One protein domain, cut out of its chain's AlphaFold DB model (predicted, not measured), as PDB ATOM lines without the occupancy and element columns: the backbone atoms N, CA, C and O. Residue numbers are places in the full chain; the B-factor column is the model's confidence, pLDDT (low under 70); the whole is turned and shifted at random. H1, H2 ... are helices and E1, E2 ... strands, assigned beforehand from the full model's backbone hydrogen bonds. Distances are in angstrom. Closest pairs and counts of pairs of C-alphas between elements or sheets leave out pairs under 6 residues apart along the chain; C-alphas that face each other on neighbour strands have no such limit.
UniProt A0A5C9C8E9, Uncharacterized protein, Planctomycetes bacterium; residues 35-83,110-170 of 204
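AT A GLANCE: This is residues 35 to 83 and 110 to 170 of the 204 residues of an uncharacterized protein of Planctomycetes bacterium (UniProt A0A5C9C8E9). A strongly twisted sheet of four strands is covered on one face by H2, and H1 crosses H2 near the middles of both helices. H3 leads away from the end of E4, and residues 154 to 162 stick out; a long stretch with no named element, residues 110 to 131, comes in from distant Met 110 to H2. The printed part has 110 residues, with three named helices and four named strands in the order H1 E1 E2 E3 H2 E4 H3; the class is mixed, helices and strands. The sheet's order is E1, E2, E3, E4, all antiparallel. The whole is compact, with a radius of gyration of the C-alphas of 14.6 A and spans of 44 by 32 by 30 A.

IN THESE COORDINATES: Start in the sheet with E1, residues 46 to 54, 20.1 A long, which bends by 62 degrees at residue 51. E2 is residues 63 to 69, 18.9 A; E3 is residues 72 to 77, 16.7 A; E4 is residues 146 to 149, 10.0 A. Find C-alpha 36 at (74.830, 127.353, 77.635), where H1 begins; it runs 10.4 A to residue 43. H2, residues 132 to 141, begins at C-alpha (80.750, 125.770, 70.413) and is 14.3 A long. H3, residues 150 to 160, runs 15.6 A to C-alpha 160 at (82.732, 98.003, 78.828).

HOW THE PARTS SIT: E1, E2 and E3 form a meander, each strand the antiparallel neighbour of the one before. In the hairpin E1 and E2, look at N 50 and O 66, 2.9 A apart; in the hairpin E2 and E3, at N 67 and O 74, 2.8 A. E3 and E4 are antiparallel at 171 degrees, with N 148 and O 73 within hydrogen-bond range at 2.8 A. H2 makes two layers with the sheet, a helix on one face of it, at a height over the sheet of 9.3 A. It lies over E3 with 4 of its C-alphas, and only just not over E2 or E4, with 2 each; on the local plane it runs slantwise to E3 at 51 degrees. H1 touches H2, about perpendicular at 73 degrees; their closest C-alphas are those of Ala 40 and Ala 136, 5.0 A. H1 only grazes the sheet with residues 39 to 43, and H3 only grazes it with residues 150 to 153. H3 is apart from H1 and H2. In H1, H2 and H3 every O i to N i+4 pair is within hydrogen-bond range.

THE WHOLE: The two C-alphas farthest apart are those of Ala 70 and Met 110, 45.7 A. Residues 84 to 109 are not printed, and C-alphas 83 and 110 are 16.2 A apart across this cut. Of the links printed whole, none is long. The mean pLDDT of the printed part is 74.8; it is under 70 at residue 58 and residues 80 to 83, 110 to 126 and 154 to 170.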
ATOM      1  N   SER A  35      74.083 126.006  82.265       94.56
ATOM      2  CA  SER A  35      74.117 127.180  81.393       94.56
ATOM      3  C   SER A  35      74.697 126.817  80.023       94.56
ATOM      4  O   SER A  35      75.513 125.900  79.895       94.56
ATOM      5  N   LEU A  36      74.294 127.557  78.984       94.69
ATOM      6  CA  LEU A  36      74.830 127.353  77.635       94.69
ATOM      7  C   LEU A  36      76.348 127.541  77.600       94.69
ATOM      8  O   LEU A  36      77.027 126.740  76.970       94.69
ATOM      9  N   ASP A  37      76.875 128.527  78.330       96.00
ATOM     10  CA  ASP A  37      78.318 128.763  78.424       96.00
ATOM     11  C   ASP A  37      79.046 127.569  79.052       96.00
ATOM     12  O   ASP A  37      80.049 127.111  78.512       96.00
ATOM     13  N   SER A  38      78.494 126.991  80.128       95.00
ATOM     14  CA  SER A  38      79.075 125.807  80.771       95.00
ATOM     15  C   SER A  38      79.086 124.599  79.837       95.00
ATOM     16  O   SER A  38      80.074 123.871  79.799       95.00
ATOM     17  N   LEU A  39      78.012 124.377  79.072       95.25
ATOM     18  CA  LEU A  39      77.960 123.301  78.077       95.25
ATOM     19  C   LEU A  39      78.919 123.565  76.911       95.25
ATOM     20  O   LEU A  39      79.568 122.641  76.431       95.25
ATOM     21  N   ALA A  40      79.025 124.812  76.455       95.44
ATOM     22  CA  ALA A  40      79.909 125.196  75.361       95.44
ATOM     23  C   ALA A  40      81.386 125.025  75.738       95.44
ATOM     24  O   ALA A  40      82.186 124.576  74.912       95.44
ATOM     25  N   ASP A  41      81.748 125.351  76.980       95.19
ATOM     26  CA  ASP A  41      83.083 125.113  77.527       95.19
ATOM     27  C   ASP A  41      83.370 123.613  77.685       95.19
ATOM     28  O   ASP A  41      84.452 123.167  77.302       95.19
ATOM     29  N   GLU A  42      82.399 122.825  78.158       94.06
ATOM     30  CA  GLU A  42      82.523 121.369  78.311       94.06
ATOM     31  C   GLU A  42      82.698 120.662  76.955       94.06
ATOM     32  O   GLU A  42      83.603 119.843  76.793       94.06
ATOM     33  N   ILE A  43      81.901 121.020  75.942       95.06
ATOM     34  CA  ILE A  43      81.978 120.443  74.588       95.06
ATOM     35  C   ILE A  43      83.254 120.900  73.862       95.06
ATOM     36  O   ILE A  43      83.949 120.105  73.219       95.06
ATOM     37  N   GLY A  44      83.583 122.187  73.968       94.38
ATOM     38  CA  GLY A  44      84.697 122.805  73.260       94.38
ATOM     39  C   GLY A  44      84.453 122.989  71.756       94.38
ATOM     40  O   GLY A  44      83.368 122.773  71.222       94.38
ATOM     41  N   GLU A  45      85.489 123.437  71.042       92.31
ATOM     42  CA  GLU A  45      85.389 123.750  69.610       92.31
ATOM     43  C   GLU A  45      85.152 122.501  68.750       92.31
ATOM     44  O   GLU A  45      85.848 121.494  68.906       92.31
ATOM     45  N   LEU A  46      84.257 122.599  67.763       90.75
ATOM     46  CA  LEU A  46      84.127 121.598  66.703       90.75
ATOM     47  C   LEU A  46      85.433 121.510  65.898       90.75
ATOM     48  O   LEU A  46      85.921 122.522  65.390       90.75
ATOM     49  N   ARG A  47      85.997 120.304  65.777       88.75
ATOM     50  CA  ARG A  47      87.251 120.054  65.050       88.75
ATOM     51  C   ARG A  47      86.989 119.523  63.652       88.75
ATOM     52  O   ARG A  47      87.403 120.141  62.678       88.75
ATOM     53  N   GLU A  48      86.302 118.391  63.562       86.31
ATOM     54  CA  GLU A  48      86.034 117.729  62.290       86.31
ATOM     55  C   GLU A  48      84.810 116.819  62.376       86.31
ATOM     56  O   GLU A  48      84.437 116.328  63.446       86.31
ATOM     57  N   ARG A  49      84.189 116.569  61.220       87.00
ATOM     58  CA  ARG A  49      83.196 115.509  61.077       87.00
ATOM     59  C   ARG A  49      83.933 114.186  60.942       87.00
ATOM     60  O   ARG A  49      84.668 113.974  59.987       87.00
ATOM     61  N   ILE A  50      83.689 113.307  61.901       85.50
ATOM     62  CA  ILE A  50      84.257 111.965  61.959       85.50
ATOM     63  C   ILE A  50      83.549 111.096  60.904       85.50
ATOM     64  O   ILE A  50      84.185 110.522  60.027       85.50
ATOM     65  N   GLY A  51      82.217 111.067  60.901       82.56
ATOM     66  CA  GLY A  51      81.459 110.322  59.894       82.56
ATOM     67  C   GLY A  51      80.082 109.925  60.391       82.56
ATOM     68  O   GLY A  51      79.620 110.422  61.413       82.56
ATOM     69  N   GLU A  52      79.413 109.034  59.672       84.06
ATOM     70  CA  GLU A  52      78.155 108.470  60.153       84.06
ATOM     71  C   GLU A  52      78.385 107.448  61.267       84.06
ATOM     72  O   GLU A  52      79.374 106.717  61.281       84.06
ATOM     73  N   ALA A  53      77.453 107.400  62.213       81.31
ATOM     74  CA  ALA A  53      77.473 106.481  63.333       81.31
ATOM     75  C   ALA A  53      76.075 105.923  63.601       81.31
ATOM     76  O   ALA A  53      75.057 106.622  63.520       81.31
ATOM     77  N   LYS A  54      76.038 104.645  63.985       80.94
ATOM     78  CA  LYS A  54      74.832 103.966  64.446       80.94
ATOM     79  C   LYS A  54      74.950 103.630  65.927       80.94
ATOM     80  O   LYS A  54      75.892 102.978  66.358       80.94
ATOM     81  N   LEU A  55      73.954 104.043  66.695       76.94
ATOM     82  CA  LEU A  55      73.835 103.824  68.126       76.94
ATOM     83  C   LEU A  55      72.692 102.868  68.423       76.94
ATOM     84  O   LEU A  55      71.654 102.846  67.759       76.94
ATOM     85  N   LEU A  56      72.864 102.093  69.482       71.06
ATOM     86  CA  LEU A  56      71.855 101.164  69.960       71.06
ATOM     87  C   LEU A  56      71.129 101.779  71.151       71.06
ATOM     88  O   LEU A  56      71.576 101.715  72.290       71.06
ATOM     89  N   ARG A  57      70.008 102.430  70.850       72.62
ATOM     90  CA  ARG A  57      69.112 103.074  71.816       72.62
ATOM     91  C   ARG A  57      67.688 102.609  71.556       72.62
ATOM     92  O   ARG A  57      67.339 102.342  70.413       72.62
ATOM     93  N   THR A  58      66.868 102.464  72.585       69.81
ATOM     94  CA  THR A  58      65.487 101.977  72.425       69.81
ATOM     95  C   THR A  58      64.560 103.049  71.870       69.81
ATOM     96  O   THR A  58      63.861 102.788  70.894       69.81
ATOM     97  N   VAL A  59      64.591 104.242  72.468       72.31
ATOM     98  CA  VAL A  59      63.622 105.322  72.202       72.31
ATOM     99  C   VAL A  59      64.208 106.432  71.322       72.31
ATOM    100  O   VAL A  59      63.516 106.974  70.465       72.31
ATOM    101  N   LEU A  60      65.493 106.743  71.500       79.69
ATOM    102  CA  LEU A  60      66.173 107.840  70.805       79.69
ATOM    103  C   LEU A  60      66.627 107.459  69.383       79.69
ATOM    104  O   LEU A  60      66.801 106.266  69.096       79.69
ATOM    105  N   PRO A  61      66.879 108.454  68.506       80.94
ATOM    106  CA  PRO A  61      67.461 108.219  67.191       80.94
ATOM    107  C   PRO A  61      68.720 107.350  67.252       80.94
ATOM    108  O   PRO A  61      69.596 107.508  68.107       80.94
ATOM    109  N   LYS A  62      68.780 106.394  66.324       82.62
ATOM    110  CA  LYS A  62      69.840 105.383  66.248       82.62
ATOM    111  C   LYS A  62      70.901 105.709  65.210       82.62
ATOM    112  O   LYS A  62      71.910 105.028  65.189       82.62
ATOM    113  N   ARG A  63      70.668 106.652  64.302       84.00
ATOM    114  CA  ARG A  63      71.580 106.973  63.197       84.00
ATOM    115  C   ARG A  63      71.860 108.463  63.206       84.00
ATOM    116  O   ARG A  63      70.964 109.249  63.508       84.00
ATOM    117  N   GLY A  64      73.101 108.827  62.929       87.00
ATOM    118  CA  GLY A  64      73.558 110.202  63.014       87.00
ATOM    119  C   GLY A  64      74.954 110.390  62.466       87.00
ATOM    120  O   GLY A  64      75.576 109.446  61.986       87.00
ATOM    121  N   CYS A  65      75.449 111.610  62.587       87.62
ATOM    122  CA  CYS A  65      76.839 111.953  62.355       87.62
ATOM    123  C   CYS A  65      77.562 112.131  63.685       87.62
ATOM    124  O   CYS A  65      77.058 112.770  64.607       87.62
ATOM    125  N   LEU A  66      78.760 111.569  63.767       89.69
ATOM    126  CA  LEU A  66      79.703 111.807  64.839       89.69
ATOM    127  C   LEU A  66      80.686 112.895  64.414       89.69
ATOM    128  O   LEU A  66      81.144 112.940  63.269       89.69
ATOM    129  N   PHE A  67      81.031 113.740  65.368       90.25
ATOM    130  CA  PHE A  67      81.972 114.830  65.230       90.25
ATOM    131  C   PHE A  67      83.017 114.756  66.339       90.25
ATOM    132  O   PHE A  67      82.713 114.407  67.484       90.25
ATOM    133  N   ALA A  68      84.249 115.113  65.995       90.38
ATOM    134  CA  ALA A  68      85.296 115.384  66.959       90.38
ATOM    135  C   ALA A  68      85.167 116.827  67.445       90.38
ATOM    136  O   ALA A  68      85.023 117.760  66.649       90.38
ATOM    137  N   THR A  69      85.298 117.013  68.748       93.69
ATOM    138  CA  THR A  69      85.400 118.330  69.381       93.69
ATOM    139  C   THR A  69      86.729 118.440  70.119       93.69
ATOM    140  O   THR A  69      87.471 117.461  70.250       93.69
ATOM    141  N   ALA A  70      87.060 119.633  70.607       92.00
ATOM    142  CA  ALA A  70      88.262 119.846  71.399       92.00
ATOM    143  C   ALA A  70      88.288 118.973  72.666       92.00
ATOM    144  O   ALA A  70      89.375 118.527  73.042       92.00
ATOM    145  N   ASN A  71      87.123 118.671  73.251       94.25
ATOM    146  CA  ASN A  71      87.019 117.997  74.545       94.25
ATOM    147  C   ASN A  71      86.371 116.610  74.484       94.25
ATOM    148  O   ASN A  71      86.279 115.948  75.514       94.25
ATOM    149  N   GLY A  72      85.944 116.120  73.318       93.19
ATOM    150  CA  GLY A  72      85.307 114.807  73.235       93.19
ATOM    151  C   GLY A  72      84.650 114.488  71.897       93.19
ATOM    152  O   GLY A  72      85.014 115.022  70.847       93.19
ATOM    153  N   LEU A  73      83.663 113.598  71.951       92.50
ATOM    154  CA  LEU A  73      82.861 113.181  70.806       92.50
ATOM    155  C   LEU A  73      81.456 113.756  70.914       92.50
ATOM    156  O   LEU A  73      80.829 113.684  71.969       92.50
ATOM    157  N   PHE A  74      80.954 114.282  69.805       93.12
ATOM    158  CA  PHE A  74      79.633 114.883  69.725       93.12
ATOM    159  C   PHE A  74      78.827 114.197  68.631       93.12
ATOM    160  O   PHE A  74      79.296 114.058  67.503       93.12
ATOM    161  N   PHE A  75      77.627 113.732  68.953       92.00
ATOM    162  CA  PHE A  75      76.774 113.027  68.003       92.00
ATOM    163  C   PHE A  75      75.515 113.823  67.722       92.00
ATOM    164  O   PHE A  75      74.788 114.196  68.644       92.00
ATOM    165  N   VAL A  76      75.219 113.971  66.436       91.12
ATOM    166  CA  VAL A  76      74.021 114.631  65.930       91.12
ATOM    167  C   VAL A  76      73.183 113.607  65.175       91.12
ATOM    168  O   VAL A  76      73.695 112.990  64.240       91.12
ATOM    169  N   PRO A  77      71.916 113.380  65.550       88.50
ATOM    170  CA  PRO A  77      71.062 112.440  64.842       88.50
ATOM    171  C   PRO A  77      70.775 112.924  63.410       88.50
ATOM    172  O   PRO A  77      70.561 114.110  63.184       88.50
ATOM    173  N   SER A  78      70.752 112.001  62.444       83.12
ATOM    174  CA  SER A  78      70.398 112.297  61.040       83.12
ATOM    175  C   SER A  78      68.885 112.378  60.840       83.12
ATOM    176  O   SER A  78      68.406 112.913  59.851       83.12
ATOM    177  N   GLU A  79      68.133 111.806  61.778       72.19
ATOM    178  CA  GLU A  79      66.677 111.826  61.820       72.19
ATOM    179  C   GLU A  79      66.279 112.404  63.179       72.19
ATOM    180  O   GLU A  79      66.589 111.796  64.210       72.19
ATOM    181  N   SER A  80      65.573 113.536  63.214       61.31
ATOM    182  CA  SER A  80      64.862 113.895  64.438       61.31
ATOM    183  C   SER A  80      63.611 113.025  64.544       61.31
ATOM    184  O   SER A  80      62.964 112.657  63.563       61.31
ATOM    185  N   ARG A  81      63.279 112.614  65.762       59.47
ATOM    186  CA  ARG A  81      61.993 111.984  66.049       59.47
ATOM    187  C   ARG A  81      61.311 112.859  67.068       59.47
ATOM    188  O   ARG A  81      61.893 113.118  68.117       59.47
ATOM    189  N   VAL A  82      60.088 113.289  66.777       56.28
ATOM    190  CA  VAL A  82      59.265 113.907  67.810       56.28
ATOM    191  C   VAL A  82      58.867 112.789  68.762       56.28
ATOM    192  O   VAL A  82      58.115 111.877  68.413       56.28
ATOM    193  N   ILE A  83      59.443 112.819  69.961       55.84
ATOM    194  CA  ILE A  83      59.040 111.933  71.045       55.84
ATOM    195  C   ILE A  83      57.744 112.523  71.592       55.84
ATOM    196  O   ILE A  83      57.760 113.370  72.481       55.84
ATOM    197  N   MET A 110      46.002 100.684  70.072       48.06
ATOM    198  CA  MET A 110      46.115 102.146  69.956       48.06
ATOM    199  C   MET A 110      47.417 102.717  70.546       48.06
ATOM    200  O   MET A 110      47.838 103.795  70.141       48.06
ATOM    201  N   ALA A 111      48.116 101.988  71.428       46.31
ATOM    202  CA  ALA A 111      49.460 102.353  71.903       46.31
ATOM    203  C   ALA A 111      50.566 102.150  70.848       46.31
ATOM    204  O   ALA A 111      51.722 102.487  71.096       46.31
ATOM    205  N   ARG A 112      50.229 101.697  69.630       45.38
ATOM    206  CA  ARG A 112      51.039 101.960  68.424       45.38
ATOM    207  C   ARG A 112      50.872 103.422  67.974       45.38
ATOM    208  O   ARG A 112      50.654 103.707  66.799       45.38
ATOM    209  N   GLY A 113      50.933 104.333  68.945       42.28
ATOM    210  CA  GLY A 113      50.834 105.771  68.773       42.28
ATOM    211  C   GLY A 113      52.013 106.259  67.946       42.28
ATOM    212  O   GLY A 113      53.169 105.963  68.243       42.28
ATOM    213  N   ARG A 114      51.664 106.934  66.857       44.62
ATOM    214  CA  ARG A 114      52.527 107.444  65.799       44.62
ATOM    215  C   ARG A 114      53.708 108.222  66.378       44.62
ATOM    216  O   ARG A 114      53.529 109.297  66.937       44.62
ATOM    217  N   ALA A 115      54.917 107.704  66.178       40.44
ATOM    218  CA  ALA A 115      56.080 108.571  66.088       40.44
ATOM    219  C   ALA A 115      55.957 109.299  64.746       40.44
ATOM    220  O   ALA A 115      56.225 108.709  63.698       40.44
ATOM    221  N   GLU A 116      55.464 110.533  64.765       43.62
ATOM    222  CA  GLU A 116      55.517 111.385  63.583       43.62
ATOM    223  C   GLU A 116      56.993 111.688  63.301       43.62
ATOM    224  O   GLU A 116      57.717 112.272  64.111       43.62
ATOM    225  N   GLN A 117      57.470 111.152  62.178       40.47
ATOM    226  CA  GLN A 117      58.816 111.385  61.681       40.47
ATOM    227  C   GLN A 117      58.845 112.788  61.090       40.47
ATOM    228  O   GLN A 117      58.245 113.035  60.049       40.47
ATOM    229  N   PHE A 118      59.553 113.698  61.748       39.16
ATOM    230  CA  PHE A 118      59.956 114.949  61.126       39.16
ATOM    231  C   PHE A 118      61.395 114.773  60.656       39.16
ATOM    232  O   PHE A 118      62.272 114.396  61.424       39.16
ATOM    233  N   ALA A 119      61.639 114.984  59.368       40.25
ATOM    234  CA  ALA A 119      62.979 114.920  58.814       40.25
ATOM    235  C   ALA A 119      63.766 116.167  59.256       40.25
ATOM    236  O   ALA A 119      63.600 117.245  58.691       40.25
ATOM    237  N   CYS A 120      64.626 116.052  60.271       45.69
ATOM    238  CA  CYS A 120      65.697 117.033  60.513       45.69
ATOM    239  C   CYS A 120      66.851 116.756  59.546       45.69
ATOM    240  O   CYS A 120      67.940 116.351  59.940       45.69
ATOM    241  N   GLU A 121      66.583 116.914  58.254       46.97
ATOM    242  CA  GLU A 121      67.522 116.534  57.198       46.97
ATOM    243  C   GLU A 121      68.648 117.573  56.994       46.97
ATOM    244  O   GLU A 121      69.550 117.342  56.197       46.97
ATOM    245  N   GLN A 122      68.653 118.709  57.713       52.62
ATOM    246  CA  GLN A 122      69.487 119.863  57.324       52.62
ATOM    247  C   GLN A 122      70.490 120.431  58.337       52.62
ATOM    248  O   GLN A 122      71.444 121.070  57.901       52.62
ATOM    249  N   ARG A 123      70.397 120.173  59.649       59.53
ATOM    250  CA  ARG A 123      71.296 120.871  60.605       59.53
ATOM    251  C   ARG A 123      72.760 120.423  60.554       59.53
ATOM    252  O   ARG A 123      73.645 121.164  60.957       59.53
ATOM    253  N   ILE A 124      73.040 119.223  60.045       61.69
ATOM    254  CA  ILE A 124      74.391 118.629  60.038       61.69
ATOM    255  C   ILE A 124      75.372 119.435  59.167       61.69
ATOM    256  O   ILE A 124      76.565 119.458  59.466       61.69
ATOM    257  N   ASN A 125      74.881 120.107  58.120       63.59
ATOM    258  CA  ASN A 125      75.719 120.858  57.179       63.59
ATOM    259  C   ASN A 125      75.924 122.332  57.574       63.59
ATOM    260  O   ASN A 125      76.707 123.018  56.925       63.59
ATOM    261  N   GLU A 126      75.243 122.817  58.614       66.31
ATOM    262  CA  GLU A 126      75.223 124.243  58.976       66.31
ATOM    263  C   GLU A 126      76.197 124.612  60.099       66.31
ATOM    264  O   GLU A 126      76.382 125.795  60.378       66.31
ATOM    265  N   PHE A 127      76.852 123.640  60.743       73.81
ATOM    266  CA  PHE A 127      77.791 123.960  61.815       73.81
ATOM    267  C   PHE A 127      79.038 124.640  61.254       73.81
ATOM    268  O   PHE A 127      79.920 123.997  60.674       73.81
ATOM    269  N   ALA A 128      79.122 125.952  61.470       74.19
ATOM    270  CA  ALA A 128      80.343 126.692  61.239       74.19
ATOM    271  C   ALA A 128      81.473 126.072  62.086       74.19
ATOM    272  O   ALA A 128      81.271 125.745  63.264       74.19
ATOM    273  N   PRO A 129      82.682 125.905  61.521       70.44
ATOM    274  CA  PRO A 129      83.837 125.499  62.305       70.44
ATOM    275  C   PRO A 129      83.984 126.425  63.521       70.44
ATOM    276  O   PRO A 129      83.966 127.642  63.362       70.44
ATOM    277  N   ARG A 130      84.186 125.846  64.712       73.94
ATOM    278  CA  ARG A 130      84.365 126.544  66.007       73.94
ATOM    279  C   ARG A 130      83.115 127.116  66.687       73.94
ATOM    280  O   ARG A 130      83.268 127.733  67.740       73.94
ATOM    281  N   ASP A 131      81.906 126.874  66.190       85.19
ATOM    282  CA  ASP A 131      80.701 127.329  66.897       85.19
ATOM    283  C   ASP A 131      80.316 126.394  68.058       85.19
ATOM    284  O   ASP A 131      79.449 125.525  67.950       85.19
ATOM    285  N   ARG A 132      81.013 126.545  69.189       91.94
ATOM    286  CA  ARG A 132      80.750 125.770  70.413       91.94
ATOM    287  C   ARG A 132      79.397 126.097  71.054       91.94
ATOM    288  O   ARG A 132      78.813 125.230  71.701       91.94
ATOM    289  N   THR A 133      78.889 127.314  70.859       93.31
ATOM    290  CA  THR A 133      77.603 127.742  71.421       93.31
ATOM    291  C   THR A 133      76.455 127.058  70.691       93.31
ATOM    292  O   THR A 133      75.579 126.498  71.345       93.31
ATOM    293  N   ALA A 134      76.515 126.967  69.358       91.25
ATOM    294  CA  ALA A 134      75.535 126.206  68.584       91.25
ATOM    295  C   ALA A 134      75.502 124.716  68.969       91.25
ATOM    296  O   ALA A 134      74.427 124.118  69.032       91.25
ATOM    297  N   LEU A 135      76.653 124.100  69.276       92.56
ATOM    298  CA  LEU A 135      76.688 122.715  69.771       92.56
ATOM    299  C   LEU A 135      76.015 122.576  71.141       92.56
ATOM    300  O   LEU A 135      75.273 121.619  71.365       92.56
ATOM    301  N   ALA A 136      76.250 123.522  72.051       94.62
ATOM    302  CA  ALA A 136      75.619 123.539  73.368       94.62
ATOM    303  C   ALA A 136      74.099 123.727  73.276       94.62
ATOM    304  O   ALA A 136      73.344 122.991  73.913       94.62
ATOM    305  N   GLU A 137      73.641 124.660  72.441       93.00
ATOM    306  CA  GLU A 137      72.220 124.860  72.153       93.00
ATOM    307  C   GLU A 137      71.588 123.603  71.558       93.00
ATOM    308  O   GLU A 137      70.492 123.202  71.957       93.00
ATOM    309  N   LEU A 138      72.290 122.936  70.641       91.81
ATOM    310  CA  LEU A 138      71.813 121.701  70.042       91.81
ATOM    311  C   LEU A 138      71.701 120.577  71.081       91.81
ATOM    312  O   LEU A 138      70.676 119.902  71.145       91.81
ATOM    313  N   LEU A 139      72.718 120.407  71.929       93.12
ATOM    314  CA  LEU A 139      72.694 119.428  73.014       93.12
ATOM    315  C   LEU A 139      71.545 119.693  73.991       93.12
ATOM    316  O   LEU A 139      70.903 118.750  74.444       93.12
ATOM    317  N   ARG A 140      71.270 120.964  74.299       92.06
ATOM    318  CA  ARG A 140      70.192 121.375  75.205       92.06
ATOM    319  C   ARG A 140      68.793 121.287  74.581       92.06
ATOM    320  O   ARG A 140      67.815 121.202  75.316       92.06
ATOM    321  N   SER A 141      68.669 121.318  73.258       89.25
ATOM    322  CA  SER A 141      67.363 121.346  72.582       89.25
ATOM    323  C   SER A 141      66.928 120.008  71.990       89.25
ATOM    324  O   SER A 141      65.730 119.813  71.787       89.25
ATOM    325  N   ASP A 142      67.852 119.079  71.724       89.50
ATOM    326  CA  ASP A 142      67.535 117.805  71.075       89.50
ATOM    327  C   ASP A 142      67.940 116.595  71.942       89.50
ATOM    328  O   ASP A 142      69.132 116.316  72.105       89.50
ATOM    329  N   PRO A 143      66.975 115.800  72.448       88.06
ATOM    330  CA  PRO A 143      67.274 114.624  73.258       88.06
ATOM    331  C   PRO A 143      67.991 113.493  72.504       88.06
ATOM    332  O   PRO A 143      68.522 112.565  73.120       88.06
ATOM    333  N   GLY A 144      68.002 113.527  71.170       87.56
ATOM    334  CA  GLY A 144      68.778 112.613  70.336       87.56
ATOM    335  C   GLY A 144      70.273 112.935  70.306       87.56
ATOM    336  O   GLY A 144      71.083 112.031  70.058       87.56
ATOM    337  N   VAL A 145      70.639 114.183  70.600       91.25
ATOM    338  CA  VAL A 145      72.018 114.671  70.632       91.25
ATOM    339  C   VAL A 145      72.680 114.272  71.942       91.25
ATOM    340  O   VAL A 145      72.046 114.143  72.991       91.25
ATOM    341  N   TRP A 146      73.976 113.996  71.884       91.44
ATOM    342  CA  TRP A 146      74.763 113.735  73.082       91.44
ATOM    343  C   TRP A 146      76.216 114.106  72.875       91.44
ATOM    344  O   TRP A 146      76.750 114.049  71.763       91.44
ATOM    345  N   PHE A 147      76.850 114.398  73.999       93.62
ATOM    346  CA  PHE A 147      78.277 114.598  74.099       93.62
ATOM    347  C   PHE A 147      78.895 113.515  74.986       93.62
ATOM    348  O   PHE A 147      78.271 112.996  75.915       93.62
ATOM    349  N   LEU A 148      80.126 113.139  74.670       91.00
ATOM    350  CA  LEU A 148      80.946 112.275  75.500       91.00
ATOM    351  C   LEU A 148      82.321 112.896  75.660       91.00
ATOM    352  O   LEU A 148      83.140 112.869  74.738       91.00
ATOM    353  N   ALA A 149      82.559 113.401  76.866       90.50
ATOM    354  CA  ALA A 149      83.829 113.976  77.264       90.50
ATOM    355  C   ALA A 149      84.975 112.970  77.107       90.50
ATOM    356  O   ALA A 149      84.835 111.775  77.390       90.50
ATOM    357  N   ARG A 150      86.145 113.466  76.703       85.81
ATOM    358  CA  ARG A 150      87.357 112.674  76.455       85.81
ATOM    359  C   ARG A 150      87.743 111.819  77.661       85.81
ATOM    360  O   ARG A 150      88.043 110.640  77.492       85.81
ATOM    361  N   GLY A 151      87.658 112.374  78.872       81.94
ATOM    362  CA  GLY A 151      87.951 111.637  80.108       81.94
ATOM    363  C   GLY A 151      87.027 110.432  80.324       81.94
ATOM    364  O   GLY A 151      87.456 109.388  80.819       81.94
ATOM    365  N   LEU A 152      85.771 110.529  79.877       79.62
ATOM    366  CA  LEU A 152      84.817 109.426  79.949       79.62
ATOM    367  C   LEU A 152      85.098 108.356  78.892       79.62
ATOM    368  O   LEU A 152      84.904 107.183  79.191       79.62
ATOM    369  N   ILE A 153      85.610 108.711  77.707       77.19
ATOM    370  CA  ILE A 153      85.979 107.733  76.665       77.19
ATOM    371  C   ILE A 153      86.979 106.714  77.226       77.19
ATOM    372  O   ILE A 153      86.745 105.508  77.129       77.19
ATOM    373  N   ALA A 154      88.041 107.188  77.886       67.69
ATOM    374  CA  ALA A 154      89.086 106.333  78.449       67.69
ATOM    375  C   ALA A 154      88.578 105.435  79.591       67.69
ATOM    376  O   ALA A 154      88.957 104.266  79.704       67.69
ATOM    377  N   ASN A 155      87.701 105.955  80.455       66.75
ATOM    378  CA  ASN A 155      87.072 105.159  81.513       66.75
ATOM    379  C   ASN A 155      86.132 104.102  80.935       66.75
ATOM    380  O   ASN A 155      86.086 102.966  81.410       66.75
ATOM    381  N   TRP A 156      85.396 104.457  79.888       65.88
ATOM    382  CA  TRP A 156      84.356 103.598  79.354       65.88
ATOM    383  C   TRP A 156      84.917 102.481  78.476       65.88
ATOM    384  O   TRP A 156      84.448 101.347  78.578       65.88
ATOM    385  N   GLN A 157      85.978 102.763  77.710       62.94
ATOM    386  CA  GLN A 157      86.771 101.745  77.014       62.94
ATOM    387  C   GLN A 157      87.289 100.680  77.988       62.94
ATOM    388  O   GLN A 157      87.168  99.487  77.719       62.94
ATOM    389  N   ARG A 158      87.797 101.104  79.155       57.53
ATOM    390  CA  ARG A 158      88.289 100.194  80.200       57.53
ATOM    391  C   ARG A 158      87.186  99.352  80.841       57.53
ATOM    392  O   ARG A 158      87.433  98.204  81.189       57.53
ATOM    393  N   GLN A 159      85.989  99.911  81.017       54.47
ATOM    394  CA  GLN A 159      84.907  99.250  81.755       54.47
ATOM    395  C   GLN A 159      83.998  98.354  80.909       54.47
ATOM    396  O   GLN A 159      83.397  97.436  81.462       54.47
ATOM    397  N   ARG A 160      83.812  98.638  79.613       54.03
ATOM    398  CA  ARG A 160      82.732  98.003  78.828       54.03
ATOM    399  C   ARG A 160      83.156  97.308  77.542       54.03
ATOM    400  O   ARG A 160      82.299  96.704  76.903       54.03
ATOM    401  N   GLY A 161      84.441  97.322  77.198       39.41
ATOM    402  CA  GLY A 161      84.880  96.770  75.920       39.41
ATOM    403  C   GLY A 161      84.362  97.589  74.731       39.41
ATOM    404  O   GLY A 161      83.642  98.571  74.883       39.41
ATOM    405  N   GLU A 162      84.837  97.207  73.554       45.22
ATOM    406  CA  GLU A 162      85.007  98.028  72.352       45.22
ATOM    407  C   GLU A 162      83.791  98.859  71.899       45.22
ATOM    408  O   GLU A 162      82.643  98.412  71.870       45.22
ATOM    409  N   TRP A 163      84.083 100.098  71.489       45.06
ATOM    410  CA  TRP A 163      83.178 100.924  70.698       45.06
ATOM    411  C   TRP A 163      83.315 100.546  69.230       45.06
ATOM    412  O   TRP A 163      84.387 100.717  68.660       45.06
ATOM    413  N   ASN A 164      82.219 100.140  68.595       50.12
ATOM    414  CA  ASN A 164      82.233  99.817  67.173       50.12
ATOM    415  C   ASN A 164      81.468 100.879  66.387       50.12
ATOM    416  O   ASN A 164      80.247 100.819  66.226       50.12
ATOM    417  N   PHE A 165      82.201 101.883  65.912       49.97
ATOM    418  CA  PHE A 165      81.684 102.872  64.974       49.97
ATOM    419  C   PHE A 165      81.700 102.278  63.568       49.97
ATOM    420  O   PHE A 165      82.761 102.056  62.990       49.97
ATOM    421  N   THR A 166      80.521 102.004  63.021       46.34
ATOM    422  CA  THR A 166      80.370 101.494  61.656       46.34
ATOM    423  C   THR A 166      80.260 102.660  60.684       46.34
ATOM    424  O   THR A 166      79.247 103.357  60.662       46.34
ATOM    425  N   ARG A 167      81.310 102.861  59.884       47.00
ATOM    426  CA  ARG A 167      81.312 103.781  58.743       47.00
ATOM    427  C   ARG A 167      80.599 103.108  57.563       47.00
ATOM    428  O   ARG A 167      80.831 101.925  57.319       47.00
ATOM    429  N   GLN A 168      79.730 103.825  56.845       45.62
ATOM    430  CA  GLN A 168      79.004 103.255  55.694       45.62
ATOM    431  C   GLN A 168      79.936 102.885  54.525       45.62
ATOM    432  O   GLN A 168      79.610 102.019  53.721       45.62
ATOM    433  N   ASP A 169      81.112 103.503  54.464       48.62
ATOM    434  CA  ASP A 169      82.006 103.495  53.308       48.62
ATOM    435  C   ASP A 169      82.928 102.255  53.250       48.62
ATOM    436  O   ASP A 169      83.764 102.154  52.358       48.62
ATOM    437  N   GLY A 170      82.848 101.333  54.222       45.28
ATOM    438  CA  GLY A 170      83.680 100.116  54.286       45.28
ATOM    439  C   GLY A 170      85.176 100.338  54.562       45.28
ATOM    440  O   GLY A 170      85.905  99.377  54.790       45.28
TER     441      GLY A 170